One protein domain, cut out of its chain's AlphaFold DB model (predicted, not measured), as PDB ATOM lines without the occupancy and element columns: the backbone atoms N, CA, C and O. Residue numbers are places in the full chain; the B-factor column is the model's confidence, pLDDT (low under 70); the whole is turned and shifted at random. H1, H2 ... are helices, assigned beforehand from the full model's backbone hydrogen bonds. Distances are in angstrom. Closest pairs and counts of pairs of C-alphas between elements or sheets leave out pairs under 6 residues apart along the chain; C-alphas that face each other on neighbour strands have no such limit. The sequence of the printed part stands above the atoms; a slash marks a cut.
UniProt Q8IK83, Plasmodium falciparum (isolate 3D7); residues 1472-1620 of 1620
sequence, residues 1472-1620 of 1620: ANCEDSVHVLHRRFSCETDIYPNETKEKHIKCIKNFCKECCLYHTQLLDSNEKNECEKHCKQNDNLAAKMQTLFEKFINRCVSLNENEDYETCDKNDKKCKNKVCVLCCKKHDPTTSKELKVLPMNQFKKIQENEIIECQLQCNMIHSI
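This is residues 1472 to 1620 of the 1620 residues of a protein of Plasmodium falciparum (isolate 3D7) (UniProt Q8IK83). Two groups of helices make an elongated body: the short H1 to H5 cluster at one end, and H6 leads from them to the other, where its last part packs on the hairpin of H8 and H9, with H7 on H8. The printed part has 149 residues with nine named helices, H1 to H9 in order, and no named strand; the class is all helix. It is only just loose, close to compact, with a radius of gyration of the C-alphas of 18.1 A, and spans 62 by 36 by 21 A.

Begin at the longest helix, H9, residues 1596 to 1619; H8, residues 1569 to 1581, forms a hairpin with it at a shallow tilt of 7 degrees, the closest C-alphas, of Val 1577 and Gln 1611, being 5.3 A apart. With H6, residues 1535 to 1553, they make an up and down bundle, each helix running against the one before. H6 touches H9 with residues 1545 to 1553 alone, closest at C-alphas 1549 and 1610, 5.9 A. H7, residues 1559 to 1563, touches H8, closest at C-alphas 1561 and 1572, 6.0 A. H2, residues 1480 to 1491, touches H6 with residue 1480 alone, 5.9 A from Gln 1542 between C-alphas. H3, residues 1497 to 1505, touches H2, closest at C-alphas 1500 and 1487, 5.9 A. H4, residues 1507 to 1515, and H5, residues 1521 to 1532, form a hairpin, closest at C-alphas 1508 and 1531, 5.6 A. H1, residues 1472 to 1476, touches H5, closest at C-alphas 1475 and 1531, 4.3 A. Every O i to N i+4 pair is within hydrogen-bond range except in H2, 7 of 8, H9, 19 of 20, and H7, 0 of 1, where 2 of 2 O i to N i+3 pairs are.

Find C-alpha 1472 at (-33.887, 17.213, -42.921), where H1 begins. H6 runs 26.3 A; H9 runs 35.0 A to C-alpha 1619 at (-8.554, 10.415, -13.330).

The C-alphas of Asp 1520 and Asp 1565, the two farthest apart, are 62.1 A apart. The printed part has no cut; the link from H8 to H9 is long, 14 residues, and the others are tight. Mean pLDDT of the printed part is 79.9; residues 1517 to 1521, 1584 to 1601 and 1619 to 1620 are under 70.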
ATOM      1  N   ALA A1472     -35.107  16.438 -42.668       72.97
ATOM      2  CA  ALA A1472     -33.887  17.213 -42.921       72.97
ATOM      3  C   ALA A1472     -32.765  16.930 -41.897       72.97
ATOM      4  O   ALA A1472     -31.598  16.851 -42.275       72.97
ATOM      5  N   ASN A1473     -33.115  16.657 -40.632       76.87
ATOM      6  CA  ASN A1473     -32.155  16.278 -39.586       76.87
ATOM      7  C   ASN A1473     -31.339  15.018 -39.928       76.87
ATOM      8  O   ASN A1473     -30.168  14.936 -39.553       76.87
ATOM      9  N   CYS A1474     -31.917  14.049 -40.648       84.06
ATOM     10  CA  CYS A1474     -31.192  12.853 -41.077       84.06
ATOM     11  C   CYS A1474     -30.152  13.187 -42.151       84.06
ATOM     12  O   CYS A1474     -29.036  12.673 -42.106       84.06
ATOM     13  N   GLU A1475     -30.494  14.069 -43.095       81.52
ATOM     14  CA  GLU A1475     -29.582  14.522 -44.150       81.52
ATOM     15  C   GLU A1475     -28.450  15.395 -43.576       81.52
ATOM     16  O   GLU A1475     -27.283  15.191 -43.915       81.52
ATOM     17  N   ASP A1476     -28.779  16.314 -42.662       79.65
ATOM     18  CA  ASP A1476     -27.840  17.277 -42.068       79.65
ATOM     19  C   ASP A1476     -26.856  16.635 -41.062       79.65
ATOM     20  O   ASP A1476     -25.805  17.206 -40.742       79.65
ATOM     21  N   SER A1477     -27.151  15.423 -40.577       82.09
ATOM     22  CA  SER A1477     -26.334  14.671 -39.610       82.09
ATOM     23  C   SER A1477     -25.159  13.933 -40.265       82.09
ATOM     24  O   SER A1477     -25.092  12.701 -40.334       82.09
ATOM     25  N   VAL A1478     -24.182  14.707 -40.740       81.40
ATOM     26  CA  VAL A1478     -22.982  14.178 -41.412       81.40
ATOM     27  C   VAL A1478     -21.935  13.658 -40.419       81.40
ATOM     28  O   VAL A1478     -21.345  12.605 -40.648       81.40
ATOM     29  N   HIS A1479     -21.688  14.365 -39.310       85.71
ATOM     30  CA  HIS A1479     -20.616  14.015 -38.366       85.71
ATOM     31  C   HIS A1479     -21.011  12.891 -37.399       85.71
ATOM     32  O   HIS A1479     -22.143  12.860 -36.911       85.71
ATOM     33  N   VAL A1480     -20.059  12.022 -37.030       85.10
ATOM     34  CA  VAL A1480     -20.304  10.879 -36.127       85.10
ATOM     35  C   VAL A1480     -20.845  11.303 -34.757       85.10
ATOM     36  O   VAL A1480     -21.713  10.628 -34.212       85.10
ATOM     37  N   LEU A1481     -20.411  12.456 -34.233       85.08
ATOM     38  CA  LEU A1481     -20.911  12.997 -32.961       85.08
ATOM     39  C   LEU A1481     -22.384  13.427 -33.041       85.08
ATOM     40  O   LEU A1481     -23.128  13.179 -32.100       85.08
ATOM     41  N   HIS A1482     -22.831  14.007 -34.164       84.84
ATOM     42  CA  HIS A1482     -24.255  14.313 -34.367       84.84
ATOM     43  C   HIS A1482     -25.082  13.040 -34.541       84.84
ATOM     44  O   HIS A1482     -26.153  12.931 -33.958       84.84
ATOM     45  N   ARG A1483     -24.569  12.045 -35.278       88.97
ATOM     46  CA  ARG A1483     -25.246  10.745 -35.416       88.97
ATOM     47  C   ARG A1483     -25.393  10.035 -34.067       88.97
ATOM     48  O   ARG A1483     -26.453   9.485 -33.791       88.97
ATOM     49  N   ARG A1484     -24.354  10.077 -33.219       86.71
ATOM     50  CA  ARG A1484     -24.401   9.573 -31.837       86.71
ATOM     51  C   ARG A1484     -25.442  10.327 -31.020       86.71
ATOM     52  O   ARG A1484     -26.306   9.677 -30.449       86.71
ATOM     53  N   PHE A1485     -25.395  11.660 -31.040       84.50
ATOM     54  CA  PHE A1485     -26.357  12.507 -30.337       84.50
ATOM     55  C   PHE A1485     -27.796  12.157 -30.729       84.50
ATOM     56  O   PHE A1485     -28.549  11.729 -29.869       84.50
ATOM     57  N   SER A1486     -28.148  12.173 -32.018       84.45
ATOM     58  CA  SER A1486     -29.511  11.828 -32.448       84.45
ATOM     59  C   SER A1486     -29.913  10.387 -32.121       84.45
ATOM     60  O   SER A1486     -31.072  10.141 -31.806       84.45
ATOM     61  N   CYS A1487     -28.992   9.417 -32.137       88.96
ATOM     62  CA  CYS A1487     -29.308   8.059 -31.684       88.96
ATOM     63  C   CYS A1487     -29.568   7.984 -30.168       88.96
ATOM     64  O   CYS A1487     -30.449   7.237 -29.751       88.96
ATOM     65  N   GLU A1488     -28.805   8.724 -29.360       85.85
ATOM     66  CA  GLU A1488     -28.890   8.728 -27.893       85.85
ATOM     67  C   GLU A1488     -30.044   9.599 -27.363       85.85
ATOM     68  O   GLU A1488     -30.601   9.272 -26.316       85.85
ATOM     69  N   THR A1489     -30.425  10.670 -28.070       79.05
ATOM     70  CA  THR A1489     -31.448  11.636 -27.626       79.05
ATOM     71  C   THR A1489     -32.774  11.512 -28.359       79.05
ATOM     72  O   THR A1489     -33.820  11.563 -27.716       79.05
ATOM     73  N   ASP A1490     -32.750  11.352 -29.685       79.92
ATOM     74  CA  ASP A1490     -33.947  11.509 -30.518       79.92
ATOM     75  C   ASP A1490     -34.568  10.151 -30.874       79.92
ATOM     76  O   ASP A1490     -35.772   9.962 -30.727       79.92
ATOM     77  N   ILE A1491     -33.753   9.197 -31.339       85.71
ATOM     78  CA  ILE A1491     -34.229   7.932 -31.924       85.71
ATOM     79  C   ILE A1491     -34.396   6.844 -30.852       85.71
ATOM     80  O   ILE A1491     -35.418   6.160 -30.819       85.71
ATOM     81  N   TYR A1492     -33.398   6.659 -29.979       86.98
ATOM     82  CA  TYR A1492     -33.388   5.607 -28.954       86.98
ATOM     83  C   TYR A1492     -32.959   6.129 -27.571       86.98
ATOM     84  O   TYR A1492     -31.973   5.636 -27.003       86.98
ATOM     85  N   PRO A1493     -33.692   7.096 -26.990       76.74
ATOM     86  CA  PRO A1493     -33.448   7.499 -25.613       76.74
ATOM     87  C   PRO A1493     -33.610   6.290 -24.678       76.74
ATOM     88  O   PRO A1493     -34.576   5.536 -24.782       76.74
ATOM     89  N   ASN A1494     -32.655   6.109 -23.762       80.44
ATOM     90  CA  ASN A1494     -32.634   5.066 -22.719       80.44
ATOM     91  C   ASN A1494     -32.383   3.613 -23.173       80.44
ATOM     92  O   ASN A1494     -32.600   2.683 -22.398       80.44
ATOM     93  N   GLU A1495     -31.911   3.389 -24.398       84.61
ATOM     94  CA  GLU A1495     -31.528   2.050 -24.865       84.61
ATOM     95  C   GLU A1495     -30.067   1.692 -24.545       84.61
ATOM     96  O   GLU A1495     -29.261   2.527 -24.134       84.61
ATOM     97  N   THR A1496     -29.709   0.417 -24.712       83.40
ATOM     98  CA  THR A1496     -28.350  -0.055 -24.413       83.40
ATOM     99  C   THR A1496     -27.310   0.556 -25.353       83.40
ATOM    100  O   THR A1496     -27.577   0.810 -26.532       83.40
ATOM    101  N   LYS A1497     -26.061   0.664 -24.874       78.95
ATOM    102  CA  LYS A1497     -24.911   1.032 -25.722       78.95
ATOM    103  C   LYS A1497     -24.828   0.186 -26.997       78.95
ATOM    104  O   LYS A1497     -24.464   0.709 -28.043       78.95
ATOM    105  N   GLU A1498     -25.192  -1.098 -26.953       83.02
ATOM    106  CA  GLU A1498     -25.251  -1.946 -28.152       83.02
ATOM    107  C   GLU A1498     -26.272  -1.450 -29.183       83.02
ATOM    108  O   GLU A1498     -25.982  -1.450 -30.383       83.02
ATOM    109  N   LYS A1499     -27.449  -0.995 -28.740       81.75
ATOM    110  CA  LYS A1499     -28.489  -0.470 -29.627       81.75
ATOM    111  C   LYS A1499     -28.130   0.908 -30.174       81.75
ATOM    112  O   LYS A1499     -28.318   1.130 -31.369       81.75
ATOM    113  N   HIS A1500     -27.498   1.771 -29.377       86.99
ATOM    114  CA  HIS A1500     -26.916   3.025 -29.874       86.99
ATOM    115  C   HIS A1500     -25.827   2.771 -30.917       86.99
ATOM    116  O   HIS A1500     -25.865   3.354 -31.998       86.99
ATOM    117  N   ILE A1501     -24.912   1.827 -30.670       83.39
ATOM    118  CA  ILE A1501     -23.878   1.433 -31.642       83.39
ATOM    119  C   ILE A1501     -24.514   0.896 -32.931       83.39
ATOM    120  O   ILE A1501     -24.057   1.216 -34.031       83.39
ATOM    121  N   LYS A1502     -25.577   0.091 -32.822       85.27
ATOM    122  CA  LYS A1502     -26.319  -0.420 -33.982       85.27
ATOM    123  C   LYS A1502     -27.011   0.707 -34.756       85.27
ATOM    124  O   LYS A1502     -26.965   0.687 -35.986       85.27
ATOM    125  N   CYS A1503     -27.578   1.687 -34.050       90.28
ATOM    126  CA  CYS A1503     -28.180   2.881 -34.635       90.28
ATOM    127  C   CYS A1503     -27.147   3.704 -35.402       90.28
ATOM    128  O   CYS A1503     -27.330   3.950 -36.586       90.28
ATOM    129  N   ILE A1504     -26.004   4.018 -34.792       85.52
ATOM    130  CA  ILE A1504     -24.938   4.806 -35.428       85.52
ATOM    131  C   ILE A1504     -24.409   4.105 -36.690       85.52
ATOM    132  O   ILE A1504     -24.213   4.753 -37.719       85.52
ATOM    133  N   LYS A1505     -24.234   2.776 -36.650       84.38
ATOM    134  CA  LYS A1505     -23.791   1.981 -37.812       84.38
ATOM    135  C   LYS A1505     -24.786   1.987 -38.978       84.38
ATOM    136  O   LYS A1505     -24.353   1.897 -40.119       84.38
ATOM    137  N   ASN A1506     -26.087   2.087 -38.705       88.30
ATOM    138  CA  ASN A1506     -27.157   2.114 -39.709       88.30
ATOM    139  C   ASN A1506     -27.950   3.433 -39.679       88.30
ATOM    140  O   ASN A1506     -29.152   3.434 -39.948       88.30
ATOM    141  N   PHE A1507     -27.281   4.550 -39.368       91.68
ATOM    142  CA  PHE A1507     -27.931   5.807 -38.980       91.68
ATOM    143  C   PHE A1507     -29.037   6.250 -39.939       91.68
ATOM    144  O   PHE A1507     -30.155   6.494 -39.504       91.68
ATOM    145  N   CYS A1508     -28.767   6.283 -41.248       91.44
ATOM    146  CA  CYS A1508     -29.758   6.731 -42.225       91.44
ATOM    147  C   CYS A1508     -31.026   5.875 -42.227       91.44
ATOM    148  O   CYS A1508     -32.120   6.409 -42.348       91.44
ATOM    149  N   LYS A1509     -30.904   4.557 -42.058       89.79
ATOM    150  CA  LYS A1509     -32.068   3.666 -42.034       89.79
ATOM    151  C   LYS A1509     -32.916   3.897 -40.782       89.79
ATOM    152  O   LYS A1509     -34.135   3.968 -40.880       89.79
ATOM    153  N   GLU A1510     -32.269   4.020 -39.627       90.87
ATOM    154  CA  GLU A1510     -32.938   4.211 -38.335       90.87
ATOM    155  C   GLU A1510     -33.556   5.613 -38.219       90.87
ATOM    156  O   GLU A1510     -34.725   5.744 -37.869       90.87
ATOM    157  N   CYS A1511     -32.815   6.655 -38.610       88.89
ATOM    158  CA  CYS A1511     -33.286   8.040 -38.608       88.89
ATOM    159  C   CYS A1511     -34.456   8.238 -39.579       88.89
ATOM    160  O   CYS A1511     -35.491   8.788 -39.204       88.89
ATOM    161  N   CYS A1512     -34.338   7.737 -40.814       88.72
ATOM    162  CA  CYS A1512     -35.421   7.853 -41.783       88.72
ATOM    163  C   CYS A1512     -36.641   7.047 -41.352       88.72
ATOM    164  O   CYS A1512     -37.747   7.563 -41.447       88.72
ATOM    165  N   LEU A1513     -36.474   5.831 -40.820       85.38
ATOM    166  CA  LEU A1513     -37.595   5.067 -40.270       85.38
ATOM    167  C   LEU A1513     -38.337   5.853 -39.178       85.38
ATOM    168  O   LEU A1513     -39.562   5.887 -39.206       85.38
ATOM    169  N   TYR A1514     -37.605   6.498 -38.268       84.52
ATOM    170  CA  TYR A1514     -38.179   7.293 -37.183       84.52
ATOM    171  C   TYR A1514     -38.953   8.517 -37.701       84.52
ATOM    172  O   TYR A1514     -40.123   8.698 -37.379       84.52
ATOM    173  N   HIS A1515     -38.342   9.332 -38.566       80.63
ATOM    174  CA  HIS A1515     -38.960  10.579 -39.040       80.63
ATOM    175  C   HIS A1515     -40.038  10.387 -40.116       80.63
ATOM    176  O   HIS A1515     -40.851  11.284 -40.331       80.63
ATOM    177  N   THR A1516     -40.064   9.237 -40.792       76.12
ATOM    178  CA  THR A1516     -41.037   8.945 -41.862       76.12
ATOM    179  C   THR A1516     -42.099   7.931 -41.450       76.12
ATOM    180  O   THR A1516     -42.883   7.503 -42.285       76.12
ATOM    181  N   GLN A1517     -42.182   7.578 -40.163       69.64
ATOM    182  CA  GLN A1517     -43.104   6.555 -39.657       69.64
ATOM    183  C   GLN A1517     -44.590   6.854 -39.946       69.64
ATOM    184  O   GLN A1517     -45.401   5.936 -40.021       69.64
ATOM    185  N   LEU A1518     -44.935   8.135 -40.114       58.77
ATOM    186  CA  LEU A1518     -46.278   8.624 -40.453       58.77
ATOM    187  C   LEU A1518     -46.408   9.083 -41.918       58.77
ATOM    188  O   LEU A1518     -47.430   9.654 -42.292       58.77
ATOM    189  N   LEU A1519     -45.360   8.908 -42.724       59.81
ATOM    190  CA  LEU A1519     -45.291   9.348 -44.115       59.81
ATOM    191  C   LEU A1519     -45.328   8.148 -45.064       59.81
ATOM    192  O   LEU A1519     -45.122   7.006 -44.659       59.81
ATOM    193  N   ASP A1520     -45.585   8.424 -46.343       63.00
ATOM    194  CA  ASP A1520     -45.537   7.398 -47.382       63.00
ATOM    195  C   ASP A1520     -44.148   6.739 -47.440       63.00
ATOM    196  O   ASP A1520     -43.106   7.371 -47.246       63.00
ATOM    197  N   SER A1521     -44.135   5.454 -47.769       68.53
ATOM    198  CA  SER A1521     -42.934   4.651 -47.987       68.53
ATOM    199  C   SER A1521     -41.949   5.285 -48.989       68.53
ATOM    200  O   SER A1521     -40.735   5.100 -48.854       68.53
ATOM    201  N   ASN A1522     -42.429   6.103 -49.937       71.21
ATOM    202  CA  ASN A1522     -41.566   6.898 -50.814       71.21
ATOM    203  C   ASN A1522     -40.771   7.986 -50.080       71.21
ATOM    204  O   ASN A1522     -39.600   8.168 -50.403       71.21
ATOM    205  N   GLU A1523     -41.338   8.671 -49.080       75.25
ATOM    206  CA  GLU A1523     -40.606   9.667 -48.274       75.25
ATOM    207  C   GLU A1523     -39.482   8.996 -47.481       75.25
ATOM    208  O   GLU A1523     -38.373   9.524 -47.398       75.25
ATOM    209  N   LYS A1524     -39.725   7.785 -46.961       79.44
ATOM    210  CA  LYS A1524     -38.679   6.980 -46.322       79.44
ATOM    211  C   LYS A1524     -37.538   6.665 -47.286       79.44
ATOM    212  O   LYS A1524     -36.370   6.821 -46.929       79.44
ATOM    213  N   ASN A1525     -37.864   6.233 -48.505       80.31
ATOM    214  CA  ASN A1525     -36.872   5.911 -49.531       80.31
ATOM    215  C   ASN A1525     -36.092   7.153 -49.993       80.31
ATOM    216  O   ASN A1525     -34.876   7.078 -50.166       80.31
ATOM    217  N   GLU A1526     -36.766   8.293 -50.149       80.93
ATOM    218  CA  GLU A1526     -36.160   9.596 -50.443       80.93
ATOM    219  C   GLU A1526     -35.198  10.032 -49.338       80.93
ATOM    220  O   GLU A1526     -34.033  10.322 -49.616       80.93
ATOM    221  N   CYS A1527     -35.644   9.981 -48.081       84.08
ATOM    222  CA  CYS A1527     -34.811  10.265 -46.919       84.08
ATOM    223  C   CYS A1527     -33.568   9.370 -46.895       84.08
ATOM    224  O   CYS A1527     -32.444   9.862 -46.770       84.08
ATOM    225  N   GLU A1528     -33.738   8.049 -47.051       86.50
ATOM    226  CA  GLU A1528     -32.613   7.114 -47.030       86.50
ATOM    227  C   GLU A1528     -31.640   7.391 -48.177       86.50
ATOM    228  O   GLU A1528     -30.425   7.337 -47.980       86.50
ATOM    229  N   LYS A1529     -32.152   7.706 -49.371       84.05
ATOM    230  CA  LYS A1529     -31.344   8.046 -50.546       84.05
ATOM    231  C   LYS A1529     -30.550   9.333 -50.327       84.05
ATOM    232  O   LYS A1529     -29.372   9.354 -50.674       84.05
ATOM    233  N   HIS A1530     -31.157  10.373 -49.755       83.79
ATOM    234  CA  HIS A1530     -30.494  11.646 -49.461       83.79
ATOM    235  C   HIS A1530     -29.465  11.511 -48.336       83.79
ATOM    236  O   HIS A1530     -28.306  11.879 -48.513       83.79
ATOM    237  N   CYS A1531     -29.837  10.897 -47.212       87.29
ATOM    238  CA  CYS A1531     -28.933  10.699 -46.080       87.29
ATOM    239  C   CYS A1531     -27.701   9.857 -46.461       87.29
ATOM    240  O   CYS A1531     -26.571  10.221 -46.126       87.29
ATOM    241  N   LYS A1532     -27.882   8.773 -47.234       86.97
ATOM    242  CA  LYS A1532     -26.774   7.885 -47.641       86.97
ATOM    243  C   LYS A1532     -25.753   8.554 -48.566       86.97
ATOM    244  O   LYS A1532     -24.625   8.072 -48.659       86.97
ATOM    245  N   GLN A1533     -26.078   9.678 -49.215       83.43
ATOM    246  CA  GLN A1533     -25.088  10.446 -49.989       83.43
ATOM    247  C   GLN A1533     -23.947  10.965 -49.102       83.43
ATOM    248  O   GLN A1533     -22.810  11.085 -49.562       83.43
ATOM    249  N   ASN A1534     -24.228  11.196 -47.817       82.05
ATOM    250  CA  ASN A1534     -23.266  11.713 -46.854       82.05
ATOM    251  C   ASN A1534     -22.445  10.619 -46.152       82.05
ATOM    252  O   ASN A1534     -21.482  10.953 -45.467       82.05
ATOM    253  N   ASP A1535     -22.744   9.326 -46.335       82.11
ATOM    254  CA  ASP A1535     -22.070   8.244 -45.596       82.11
ATOM    255  C   ASP A1535     -20.561   8.171 -45.859       82.11
ATOM    256  O   ASP A1535     -19.775   7.926 -44.944       82.11
ATOM    257  N   ASN A1536     -20.126   8.450 -47.090       81.93
ATOM    258  CA  ASN A1536     -18.701   8.466 -47.425       81.93
ATOM    259  C   ASN A1536     -17.971   9.639 -46.743       81.93
ATOM    260  O   ASN A1536     -16.836   9.503 -46.286       81.93
ATOM    261  N   LEU A1537     -18.633  10.796 -46.637       79.37
ATOM    262  CA  LEU A1537     -18.102  11.949 -45.911       79.37
ATOM    263  C   LEU A1537     -18.085  11.676 -44.399       79.37
ATOM    264  O   LEU A1537     -17.067  11.920 -43.758       79.37
ATOM    265  N   ALA A1538     -19.153  11.085 -43.859       81.02
ATOM    266  CA  ALA A1538     -19.267  10.695 -42.456       81.02
ATOM    267  C   ALA A1538     -18.148   9.731 -42.028       81.02
ATOM    268  O   ALA A1538     -17.477   9.973 -41.027       81.02
ATOM    269  N   ALA A1539     -17.879   8.690 -42.825       80.84
ATOM    270  CA  ALA A1539     -16.806   7.731 -42.558       80.84
ATOM    271  C   ALA A1539     -15.410   8.387 -42.568       80.84
ATOM    272  O   ALA A1539     -14.562   8.090 -41.721       80.84
ATOM    273  N   LYS A1540     -15.166   9.321 -43.499       79.28
ATOM    274  CA  LYS A1540     -13.907  10.083 -43.542       79.28
ATOM    275  C   LYS A1540     -13.735  10.983 -42.323       79.28
ATOM    276  O   LYS A1540     -12.653  11.001 -41.741       79.28
ATOM    277  N   MET A1541     -14.787  11.698 -41.926       80.06
ATOM    278  CA  MET A1541     -14.756  12.557 -40.740       80.06
ATOM    279  C   MET A1541     -14.533  11.739 -39.467       80.06
ATOM    280  O   MET A1541     -13.675  12.095 -38.669       80.06
ATOM    281  N   GLN A1542     -15.200  10.589 -39.329       82.78
ATOM    282  CA  GLN A1542     -14.962   9.666 -38.218       82.78
ATOM    283  C   GLN A1542     -13.490   9.232 -38.143       82.78
ATOM    284  O   GLN A1542     -12.889   9.277 -37.077       82.78
ATOM    285  N   THR A1543     -12.881   8.877 -39.278       82.38
ATOM    286  CA  THR A1543     -11.468   8.461 -39.321       82.38
ATOM    287  C   THR A1543     -10.521   9.593 -38.894       82.38
ATOM    288  O   THR A1543      -9.515   9.355 -38.223       82.38
ATOM    289  N   LEU A1544     -10.817  10.835 -39.293       81.86
ATOM    290  CA  LEU A1544     -10.050  12.018 -38.883       81.86
ATOM    291  C   LEU A1544     -10.195  12.288 -37.382       81.86
ATOM    292  O   LEU A1544      -9.192  12.545 -36.714       81.86
ATOM    293  N   PHE A1545     -11.412  12.165 -36.859       85.79
ATOM    294  CA  PHE A1545     -11.710  12.340 -35.445       85.79
ATOM    295  C   PHE A1545     -11.025  11.280 -34.568       85.79
ATOM    296  O   PHE A1545     -10.388  11.617 -33.571       85.79
ATOM    297  N   GLU A1546     -11.054  10.008 -34.974       85.45
ATOM    298  CA  GLU A1546     -10.357   8.917 -34.277       85.45
ATOM    299  C   GLU A1546      -8.838   9.140 -34.238       85.45
ATOM    300  O   GLU A1546      -8.211   8.964 -33.193       85.45
ATOM    301  N   LYS A1547      -8.236   9.603 -35.345       84.89
ATOM    302  CA  LYS A1547      -6.815   9.993 -35.372       84.89
ATOM    303  C   LYS A1547      -6.515  11.157 -34.433       84.89
ATOM    304  O   LYS A1547      -5.465  11.167 -33.796       84.89
ATOM    305  N   PHE A1548      -7.404  12.144 -34.361       86.62
ATOM    306  CA  PHE A1548      -7.245  13.268 -33.448       86.62
ATOM    307  C   PHE A1548      -7.288  12.816 -31.982       86.62
ATOM    308  O   PHE A1548      -6.381  13.169 -31.224       86.62
ATOM    309  N   ILE A1549      -8.279  12.001 -31.604       85.76
ATOM    310  CA  ILE A1549      -8.377  11.441 -30.251       85.76
ATOM    311  C   ILE A1549      -7.125  10.629 -29.920       85.76
ATOM    312  O   ILE A1549      -6.503  10.887 -28.890       85.76
ATOM    313  N   ASN A1550      -6.709   9.704 -30.793       85.90
ATOM    314  CA  ASN A1550      -5.537   8.864 -30.538       85.90
ATOM    315  C   ASN A1550      -4.270   9.697 -30.329       85.90
ATOM    316  O   ASN A1550      -3.573   9.476 -29.340       85.90
ATOM    317  N   ARG A1551      -4.052  10.734 -31.148       86.25
ATOM    318  CA  ARG A1551      -2.886  11.620 -31.034       86.25
ATOM    319  C   ARG A1551      -2.749  12.273 -29.659       86.25
ATOM    320  O   ARG A1551      -1.633  12.529 -29.229       86.25
ATOM    321  N   CYS A1552      -3.857  12.597 -28.993       89.28
ATOM    322  CA  CYS A1552      -3.816  13.270 -27.693       89.28
ATOM    323  C   CYS A1552      -3.940  12.304 -26.513       89.28
ATOM    324  O   CYS A1552      -3.275  12.477 -25.493       89.28
ATOM    325  N   VAL A1553      -4.789  11.288 -26.648       87.71
ATOM    326  CA  VAL A1553      -5.193  10.413 -25.548       87.71
ATOM    327  C   VAL A1553      -4.267   9.196 -25.417       87.71
ATOM    328  O   VAL A1553      -3.989   8.767 -24.298       87.71
ATOM    329  N   SER A1554      -3.734   8.666 -26.524       83.99
ATOM    330  CA  SER A1554      -2.859   7.486 -26.515       83.99
ATOM    331  C   SER A1554      -1.520   7.778 -25.843       83.99
ATOM    332  O   SER A1554      -0.772   8.652 -26.283       83.99
ATOM    333  N   LEU A1555      -1.176   6.978 -24.829       78.23
ATOM    334  CA  LEU A1555       0.119   7.039 -24.140       78.23
ATOM    335  C   LEU A1555       1.318   6.826 -25.077       78.23
ATOM    336  O   LEU A1555       2.408   7.284 -24.762       78.23
ATOM    337  N   ASN A1556       1.116   6.138 -26.206       79.93
ATOM    338  CA  ASN A1556       2.184   5.811 -27.151       79.93
ATOM    339  C   ASN A1556       2.330   6.836 -28.287       79.93
ATOM    340  O   ASN A1556       3.385   6.880 -28.906       79.93
ATOM    341  N   GLU A1557       1.279   7.601 -28.614       81.77
ATOM    342  CA  GLU A1557       1.328   8.582 -29.716       81.77
ATOM    343  C   GLU A1557       1.623  10.003 -29.234       81.77
ATOM    344  O   GLU A1557       2.193  10.797 -29.982       81.77
ATOM    345  N   ASN A1558       1.234  10.341 -28.003       82.41
ATOM    346  CA  ASN A1558       1.469  11.665 -27.449       82.41
ATOM    347  C   ASN A1558       2.829  11.714 -26.732       82.41
ATOM    348  O   ASN A1558       2.928  11.407 -25.543       82.41
ATOM    349  N   GLU A1559       3.870  12.120 -27.463       81.57
ATOM    350  CA  GLU A1559       5.245  12.266 -26.952       81.57
ATOM    351  C   GLU A1559       5.335  13.219 -25.744       81.57
ATOM    352  O   GLU A1559       6.207  13.058 -24.891       81.57
ATOM    353  N   ASP A1560       4.392  14.163 -25.595       83.23
ATOM    354  CA  ASP A1560       4.389  15.103 -24.470       83.23
ATOM    355  C   ASP A1560       4.201  14.385 -23.116       83.23
ATOM    356  O   ASP A1560       4.571  14.934 -22.073       83.23
ATOM    357  N   TYR A1561       3.673  13.151 -23.090       84.64
ATOM    358  CA  TYR A1561       3.574  12.368 -21.854       84.64
ATOM    359  C   TYR A1561       4.933  12.011 -21.241       84.64
ATOM    360  O   TYR A1561       4.982  11.771 -20.034       84.64
ATOM    361  N   GLU A1562       6.025  12.010 -22.015       81.42
ATOM    362  CA  GLU A1562       7.380  11.769 -21.494       81.42
ATOM    363  C   GLU A1562       7.843  12.867 -20.525       81.42
ATOM    364  O   GLU A1562       8.728  12.635 -19.702       81.42
ATOM    365  N   THR A1563       7.223  14.051 -20.575       83.22
ATOM    366  CA  THR A1563       7.513  15.152 -19.641       83.22
ATOM    367  C   THR A1563       6.928  14.937 -18.246       83.22
ATOM    368  O   THR A1563       7.313  15.633 -17.306       83.22
ATOM    369  N   CYS A1564       6.012  13.979 -18.097       83.65
ATOM    370  CA  CYS A1564       5.402  13.633 -16.824       83.65
ATOM    371  C   CYS A1564       6.094  12.421 -16.198       83.65
ATOM    372  O   CYS A1564       6.355  11.418 -16.865       83.65
ATOM    373  N   ASP A1565       6.296  12.460 -14.881       80.78
ATOM    374  CA  ASP A1565       6.731  11.277 -14.143       80.78
ATOM    375  C   ASP A1565       5.734  10.123 -14.323       80.78
ATOM    376  O   ASP A1565       4.518  10.324 -14.415       80.78
ATOM    377  N   LYS A1566       6.235   8.877 -14.332       72.32
ATOM    378  CA  LYS A1566       5.417   7.681 -14.624       72.32
ATOM    379  C   LYS A1566       4.156   7.576 -13.754       72.32
ATOM    380  O   LYS A1566       3.148   7.064 -14.250       72.32
ATOM    381  N   ASN A1567       4.200   8.104 -12.529       77.83
ATOM    382  CA  ASN A1567       3.108   8.066 -11.557       77.83
ATOM    383  C   ASN A1567       2.292   9.372 -11.454       77.83
ATOM    384  O   ASN A1567       1.273   9.376 -10.766       77.83
ATOM    385  N   ASP A1568       2.675  10.465 -12.128       85.70
ATOM    386  CA  ASP A1568       1.938  11.734 -12.042       85.70
ATOM    387  C   ASP A1568       0.754  11.770 -13.023       85.70
ATOM    388  O   ASP A1568       0.824  12.278 -14.148       85.70
ATOM    389  N   LYS A1569      -0.376  11.224 -12.569       83.72
ATOM    390  CA  LYS A1569      -1.652  11.233 -13.298       83.72
ATOM    391  C   LYS A1569      -2.174  12.648 -13.569       83.72
ATOM    392  O   LYS A1569      -2.785  12.897 -14.609       83.72
ATOM    393  N   LYS A1570      -1.901  13.598 -12.669       85.83
ATOM    394  CA  LYS A1570      -2.382  14.983 -12.769       85.83
ATOM    395  C   LYS A1570      -1.639  15.732 -13.875       85.83
ATOM    396  O   LYS A1570      -2.262  16.486 -14.626       85.83
ATOM    397  N   CYS A1571      -0.336  15.486 -14.009       88.26
ATOM    398  CA  CYS A1571       0.465  15.955 -15.136       88.26
ATOM    399  C   CYS A1571      -0.040  15.364 -16.459       88.26
ATOM    400  O   CYS A1571      -0.353  16.126 -17.376       88.26
ATOM    401  N   LYS A1572      -0.222  14.035 -16.539       86.31
ATOM    402  CA  LYS A1572      -0.711  13.374 -17.764       86.31
ATOM    403  C   LYS A1572      -2.073  13.912 -18.208       86.31
ATOM    404  O   LYS A1572      -2.231  14.268 -19.372       86.31
ATOM    405  N   ASN A1573      -3.026  14.086 -17.289       89.17
ATOM    406  CA  ASN A1573      -4.316  14.696 -17.621       89.17
ATOM    407  C   ASN A1573      -4.136  16.106 -18.228       89.17
ATOM    408  O   ASN A1573      -4.631  16.383 -19.323       89.17
ATOM    409  N   LYS A1574      -3.347  16.981 -17.585       87.82
ATOM    410  CA  LYS A1574      -3.089  18.340 -18.099       87.82
ATOM    411  C   LYS A1574      -2.464  18.337 -19.495       87.82
ATOM    412  O   LYS A1574      -2.895  19.121 -20.341       87.82
ATOM    413  N   VAL A1575      -1.480  17.470 -19.738       88.99
ATOM    414  CA  VAL A1575      -0.834  17.308 -21.051       88.99
ATOM    415  C   VAL A1575      -1.852  16.875 -22.111       88.99
ATOM    416  O   VAL A1575      -1.936  17.488 -23.177       88.99
ATOM    417  N   CYS A1576      -2.697  15.895 -21.789       91.43
ATOM    418  CA  CYS A1576      -3.761  15.417 -22.669       91.43
ATOM    419  C   CYS A1576      -4.750  16.541 -23.044       91.43
ATOM    420  O   CYS A1576      -4.982  16.809 -24.226       91.43
ATOM    421  N   VAL A1577      -5.271  17.276 -22.052       88.22
ATOM    422  CA  VAL A1577      -6.225  18.384 -22.258       88.22
ATOM    423  C   VAL A1577      -5.610  19.522 -23.080       88.22
ATOM    424  O   VAL A1577      -6.287  20.122 -23.922       88.22
ATOM    425  N   LEU A1578      -4.324  19.823 -22.873       87.27
ATOM    426  CA  LEU A1578      -3.593  20.813 -23.668       87.27
ATOM    427  C   LEU A1578      -3.453  20.381 -25.134       87.27
ATOM    428  O   LEU A1578      -3.631  21.220 -26.019       87.27
ATOM    429  N   CYS A1579      -3.198  19.097 -25.403       89.06
ATOM    430  CA  CYS A1579      -3.192  18.566 -26.766       89.06
ATOM    431  C   CYS A1579      -4.563  18.729 -27.443       89.06
ATOM    432  O   CYS A1579      -4.623  19.216 -28.575       89.06
ATOM    433  N   CYS A1580      -5.663  18.422 -26.740       89.25
ATOM    434  CA  CYS A1580      -7.018  18.588 -27.280       89.25
ATOM    435  C   CYS A1580      -7.303  20.045 -27.692       89.25
ATOM    436  O   CYS A1580      -7.861  20.291 -28.757       89.25
ATOM    437  N   LYS A1581      -6.875  21.029 -26.884       84.08
ATOM    438  CA  LYS A1581      -7.070  22.465 -27.176       84.08
ATOM    439  C   LYS A1581      -6.234  22.981 -28.352       84.08
ATOM    440  O   LYS A1581      -6.600  23.989 -28.947       84.08
ATOM    441  N   LYS A1582      -5.122  22.321 -28.689       81.32
ATOM    442  CA  LYS A1582      -4.258  22.681 -29.830       81.32
ATOM    443  C   LYS A1582      -4.780  22.159 -31.176       81.32
ATOM    444  O   LYS A1582      -4.104  22.325 -32.191       81.32
ATOM    445  N   HIS A1583      -5.925  21.478 -31.212       74.02
ATOM    446  CA  HIS A1583      -6.450  20.930 -32.456       74.02
ATOM    447  C   HIS A1583      -6.896  22.034 -33.420       74.02
ATOM    448  O   HIS A1583      -7.878  22.726 -33.171       74.02
ATOM    449  N   ASP A1584      -6.186  22.166 -34.544       65.25
ATOM    450  CA  ASP A1584      -6.575  23.030 -35.658       65.25
ATOM    451  C   ASP A1584      -6.647  22.233 -36.979       65.25
ATOM    452  O   ASP A1584      -5.656  22.110 -37.712       65.25
ATOM    453  N   PRO A1585      -7.816  21.659 -37.309       55.78
ATOM    454  CA  PRO A1585      -8.018  20.938 -38.556       55.78
ATOM    455  C   PRO A1585      -8.203  21.854 -39.773       55.78
ATOM    456  O   PRO A1585      -8.404  21.327 -40.865       55.78
ATOM    457  N   THR A1586      -8.078  23.189 -39.675       54.81
ATOM    458  CA  THR A1586      -8.103  24.059 -40.876       54.81
ATOM    459  C   THR A1586      -6.989  23.728 -41.881       54.81
ATOM    460  O   THR A1586      -7.077  24.072 -43.061       54.81
ATOM    461  N   THR A1587      -5.969  22.986 -41.448       54.14
ATOM    462  CA  THR A1587      -4.900  22.436 -42.294       54.14
ATOM    463  C   THR A1587      -5.322  21.213 -43.125       54.14
ATOM    464  O   THR A1587      -4.647  20.870 -44.102       54.14
ATOM    465  N   SER A1588      -6.455  20.577 -42.811       52.86
ATOM    466  CA  SER A1588      -7.005  19.446 -43.562       52.86
ATOM    467  C   SER A1588      -7.630  19.916 -44.878       52.86
ATOM    468  O   SER A1588      -8.727  20.476 -44.922       52.86
ATOM    469  N   LYS A1589      -6.948  19.648 -46.000       56.17
ATOM    470  CA  LYS A1589      -7.484  19.897 -47.354       56.17
ATOM    471  C   LYS A1589      -8.775  19.122 -47.646       56.17
ATOM    472  O   LYS A1589      -9.466  19.463 -48.603       56.17
ATOM    473  N   GLU A1590      -9.094  18.100 -46.858       54.39
ATOM    474  CA  GLU A1590     -10.160  17.136 -47.139       54.39
ATOM    475  C   GLU A1590     -11.558  17.628 -46.715       54.39
ATOM    476  O   GLU A1590     -12.553  17.092 -47.195       54.39
ATOM    477  N   LEU A1591     -11.656  18.683 -45.890       53.56
ATOM    478  CA  LEU A1591     -12.910  19.129 -45.252       53.56
ATOM    479  C   LEU A1591     -13.581  20.367 -45.890       53.56
ATOM    480  O   LEU A1591     -14.578  20.863 -45.372       53.56
ATOM    481  N   LYS A1592     -13.104  20.852 -47.047       54.78
ATOM    482  CA  LYS A1592     -13.620  22.067 -47.729       54.78
ATOM    483  C   LYS A1592     -15.048  21.970 -48.303       54.78
ATOM    484  O   LYS A1592     -15.479  22.887 -48.998       54.78
ATOM    485  N   VAL A1593     -15.768  20.876 -48.062       61.19
ATOM    486  CA  VAL A1593     -17.102  20.630 -48.641       61.19
ATOM    487  C   VAL A1593     -18.228  21.227 -47.781       61.19
ATOM    488  O   VAL A1593     -19.295  21.524 -48.307       61.19
ATOM    489  N   LEU A1594     -17.999  21.452 -46.481       56.99
ATOM    490  CA  LEU A1594     -19.016  21.982 -45.565       56.99
ATOM    491  C   LEU A1594     -18.950  23.517 -45.435       56.99
ATOM    492  O   LEU A1594     -17.858  24.094 -45.474       56.99
ATOM    493  N   PRO A1595     -20.091  24.200 -45.218       64.88
ATOM    494  CA  PRO A1595     -20.118  25.615 -44.866       64.88
ATOM    495  C   PRO A1595     -19.296  25.907 -43.603       64.88
ATOM    496  O   PRO A1595     -19.379  25.186 -42.606       64.88
ATOM    497  N   MET A1596     -18.563  27.024 -43.608       63.24
ATOM    498  CA  MET A1596     -17.626  27.396 -42.534       63.24
ATOM    499  C   MET A1596     -18.272  27.450 -41.133       63.24
ATOM    500  O   MET A1596     -17.618  27.153 -40.136       63.24
ATOM    501  N   ASN A1597     -19.563  27.797 -41.048       62.73
ATOM    502  CA  ASN A1597     -20.300  27.826 -39.780       62.73
ATOM    503  C   ASN A1597     -20.559  26.422 -39.208       62.73
ATOM    504  O   ASN A1597     -20.394  26.224 -38.007       62.73
ATOM    505  N   GLN A1598     -20.919  25.441 -40.045       63.32
ATOM    506  CA  GLN A1598     -21.079  24.048 -39.604       63.32
ATOM    507  C   GLN A1598     -19.738  23.464 -39.143       63.32
ATOM    508  O   GLN A1598     -19.687  22.748 -38.149       63.32
ATOM    509  N   PHE A1599     -18.649  23.833 -39.822       67.55
ATOM    510  CA  PHE A1599     -17.299  23.380 -39.492       67.55
ATOM    511  C   PHE A1599     -16.854  23.785 -38.076       67.55
ATOM    512  O   PHE A1599     -16.385  22.935 -37.322       67.55
ATOM    513  N   LYS A1600     -17.057  25.051 -37.676       69.47
ATOM    514  CA  LYS A1600     -16.701  25.525 -36.322       69.47
ATOM    515  C   LYS A1600     -17.449  24.778 -35.216       69.47
ATOM    516  O   LYS A1600     -16.848  24.412 -34.213       69.47
ATOM    517  N   LYS A1601     -18.744  24.516 -35.418       69.85
ATOM    518  CA  LYS A1601     -19.571  23.807 -34.432       69.85
ATOM    519  C   LYS A1601     -19.118  22.355 -34.244       69.85
ATOM    520  O   LYS A1601     -19.132  21.840 -33.133       69.85
ATOM    521  N   ILE A1602     -18.679  21.705 -35.324       73.01
ATOM    522  CA  ILE A1602     -18.108  20.354 -35.261       73.01
ATOM    523  C   ILE A1602     -16.784  20.368 -34.484       73.01
ATOM    524  O   ILE A1602     -16.626  19.550 -33.584       73.01
ATOM    525  N   GLN A1603     -15.888  21.328 -34.749       75.91
ATOM    526  CA  GLN A1603     -14.616  21.461 -34.020       75.91
ATOM    527  C   GLN A1603     -14.804  21.622 -32.506       75.91
ATOM    528  O   GLN A1603     -14.115  20.965 -31.730       75.91
ATOM    529  N   GLU A1604     -15.721  22.493 -32.073       80.27
ATOM    530  CA  GLU A1604     -15.994  22.695 -30.644       80.27
ATOM    531  C   GLU A1604     -16.419  21.382 -29.970       80.27
ATOM    532  O   GLU A1604     -15.891  21.029 -28.913       80.27
ATOM    533  N   ASN A1605     -17.283  20.606 -30.630       81.74
ATOM    534  CA  ASN A1605     -17.735  19.309 -30.128       81.74
ATOM    535  C   ASN A1605     -16.604  18.266 -30.068       81.74
ATOM    536  O   ASN A1605     -16.524  17.509 -29.102       81.74
ATOM    537  N   GLU A1606     -15.708  18.231 -31.060       86.42
ATOM    538  CA  GLU A1606     -14.548  17.328 -31.053       86.42
ATOM    539  C   GLU A1606     -13.588  17.633 -29.892       86.42
ATOM    540  O   GLU A1606     -13.099  16.714 -29.228       86.42
ATOM    541  N   ILE A1607     -13.335  18.918 -29.615       86.67
ATOM    542  CA  ILE A1607     -12.471  19.354 -28.508       86.67
ATOM    543  C   ILE A1607     -13.078  18.945 -27.162       86.67
ATOM    544  O   ILE A1607     -12.350  18.446 -26.298       86.67
ATOM    545  N   ILE A1608     -14.388  19.138 -26.986       85.27
ATOM    546  CA  ILE A1608     -15.103  18.768 -25.757       85.27
ATOM    547  C   ILE A1608     -15.014  17.256 -25.515       85.27
ATOM    548  O   ILE A1608     -14.627  16.836 -24.424       85.27
ATOM    549  N   GLU A1609     -15.293  16.430 -26.530       88.03
ATOM    550  CA  GLU A1609     -15.234  14.968 -26.395       88.03
ATOM    551  C   GLU A1609     -13.804  14.485 -26.078       88.03
ATOM    552  O   GLU A1609     -13.616  13.639 -25.204       88.03
ATOM    553  N   CYS A1610     -12.774  15.069 -26.706       89.30
ATOM    554  CA  CYS A1610     -11.369  14.753 -26.413       89.30
ATOM    555  C   CYS A1610     -11.004  15.038 -24.943       89.30
ATOM    556  O   CYS A1610     -10.385  14.204 -24.281       89.30
ATOM    557  N   GLN A1611     -11.431  16.182 -24.395       88.30
ATOM    558  CA  GLN A1611     -11.186  16.534 -22.989       88.30
ATOM    559  C   GLN A1611     -11.882  15.568 -22.021       88.30
ATOM    560  O   GLN A1611     -11.310  15.202 -20.992       88.30
ATOM    561  N   LEU A1612     -13.090  15.121 -22.366       86.36
ATOM    562  CA  LEU A1612     -13.834  14.115 -21.610       86.36
ATOM    563  C   LEU A1612     -13.071  12.782 -21.543       86.36
ATOM    564  O   LEU A1612     -12.903  12.223 -20.459       86.36
ATOM    565  N   GLN A1613     -12.524  12.319 -22.670       87.14
ATOM    566  CA  GLN A1613     -11.703  11.103 -22.725       87.14
ATOM    567  C   GLN A1613     -10.401  11.242 -21.915       87.14
ATOM    568  O   GLN A1613     -10.046  10.332 -21.166       87.14
ATOM    569  N   CYS A1614      -9.724  12.395 -21.987       87.92
ATOM    570  CA  CYS A1614      -8.543  12.680 -21.162       87.92
ATOM    571  C   CYS A1614      -8.839  12.551 -19.665       87.92
ATOM    572  O   CYS A1614      -8.057  11.947 -18.924       87.92
ATOM    573  N   ASN A1615      -9.975  13.095 -19.224       83.97
ATOM    574  CA  ASN A1615     -10.390  13.000 -17.833       83.97
ATOM    575  C   ASN A1615     -10.684  11.555 -17.433       83.97
ATOM    576  O   ASN A1615     -10.254  11.143 -16.363       83.97
ATOM    577  N   MET A1616     -11.346  10.761 -18.273       82.22
ATOM    578  CA  MET A1616     -11.641   9.366 -17.926       82.22
ATOM    579  C   MET A1616     -10.387   8.493 -17.804       82.22
ATOM    580  O   MET A1616     -10.300   7.693 -16.880       82.22
ATOM    581  N   ILE A1617      -9.413   8.638 -18.709       81.46
ATOM    582  CA  ILE A1617      -8.223   7.770 -18.709       81.46
ATOM    583  C   ILE A1617      -7.258   8.109 -17.572       81.46
ATOM    584  O   ILE A1617      -6.652   7.205 -17.001       81.46
ATOM    585  N   HIS A1618      -7.108   9.393 -17.235       79.49
ATOM    586  CA  HIS A1618      -6.093   9.835 -16.272       79.49
ATOM    587  C   HIS A1618      -6.647  10.186 -14.885       79.49
ATOM    588  O   HIS A1618      -5.853  10.463 -13.990       79.49
ATOM    589  N   SER A1619      -7.971  10.203 -14.675       65.74
ATOM    590  CA  SER A1619      -8.554  10.415 -13.330       65.74
ATOM    591  C   SER A1619      -8.702   9.129 -12.513       65.74
ATOM    592  O   SER A1619      -8.913   9.221 -11.307       65.74
ATOM    593  N   ILE A1620      -8.574   7.954 -13.144       52.86
ATOM    594  CA  ILE A1620      -8.551   6.636 -12.482       52.86
ATOM    595  C   ILE A1620      -7.121   6.285 -12.120       52.86
ATOM    596  O   ILE A1620      -6.868   5.855 -10.974       52.86
TER     597      ILE A1620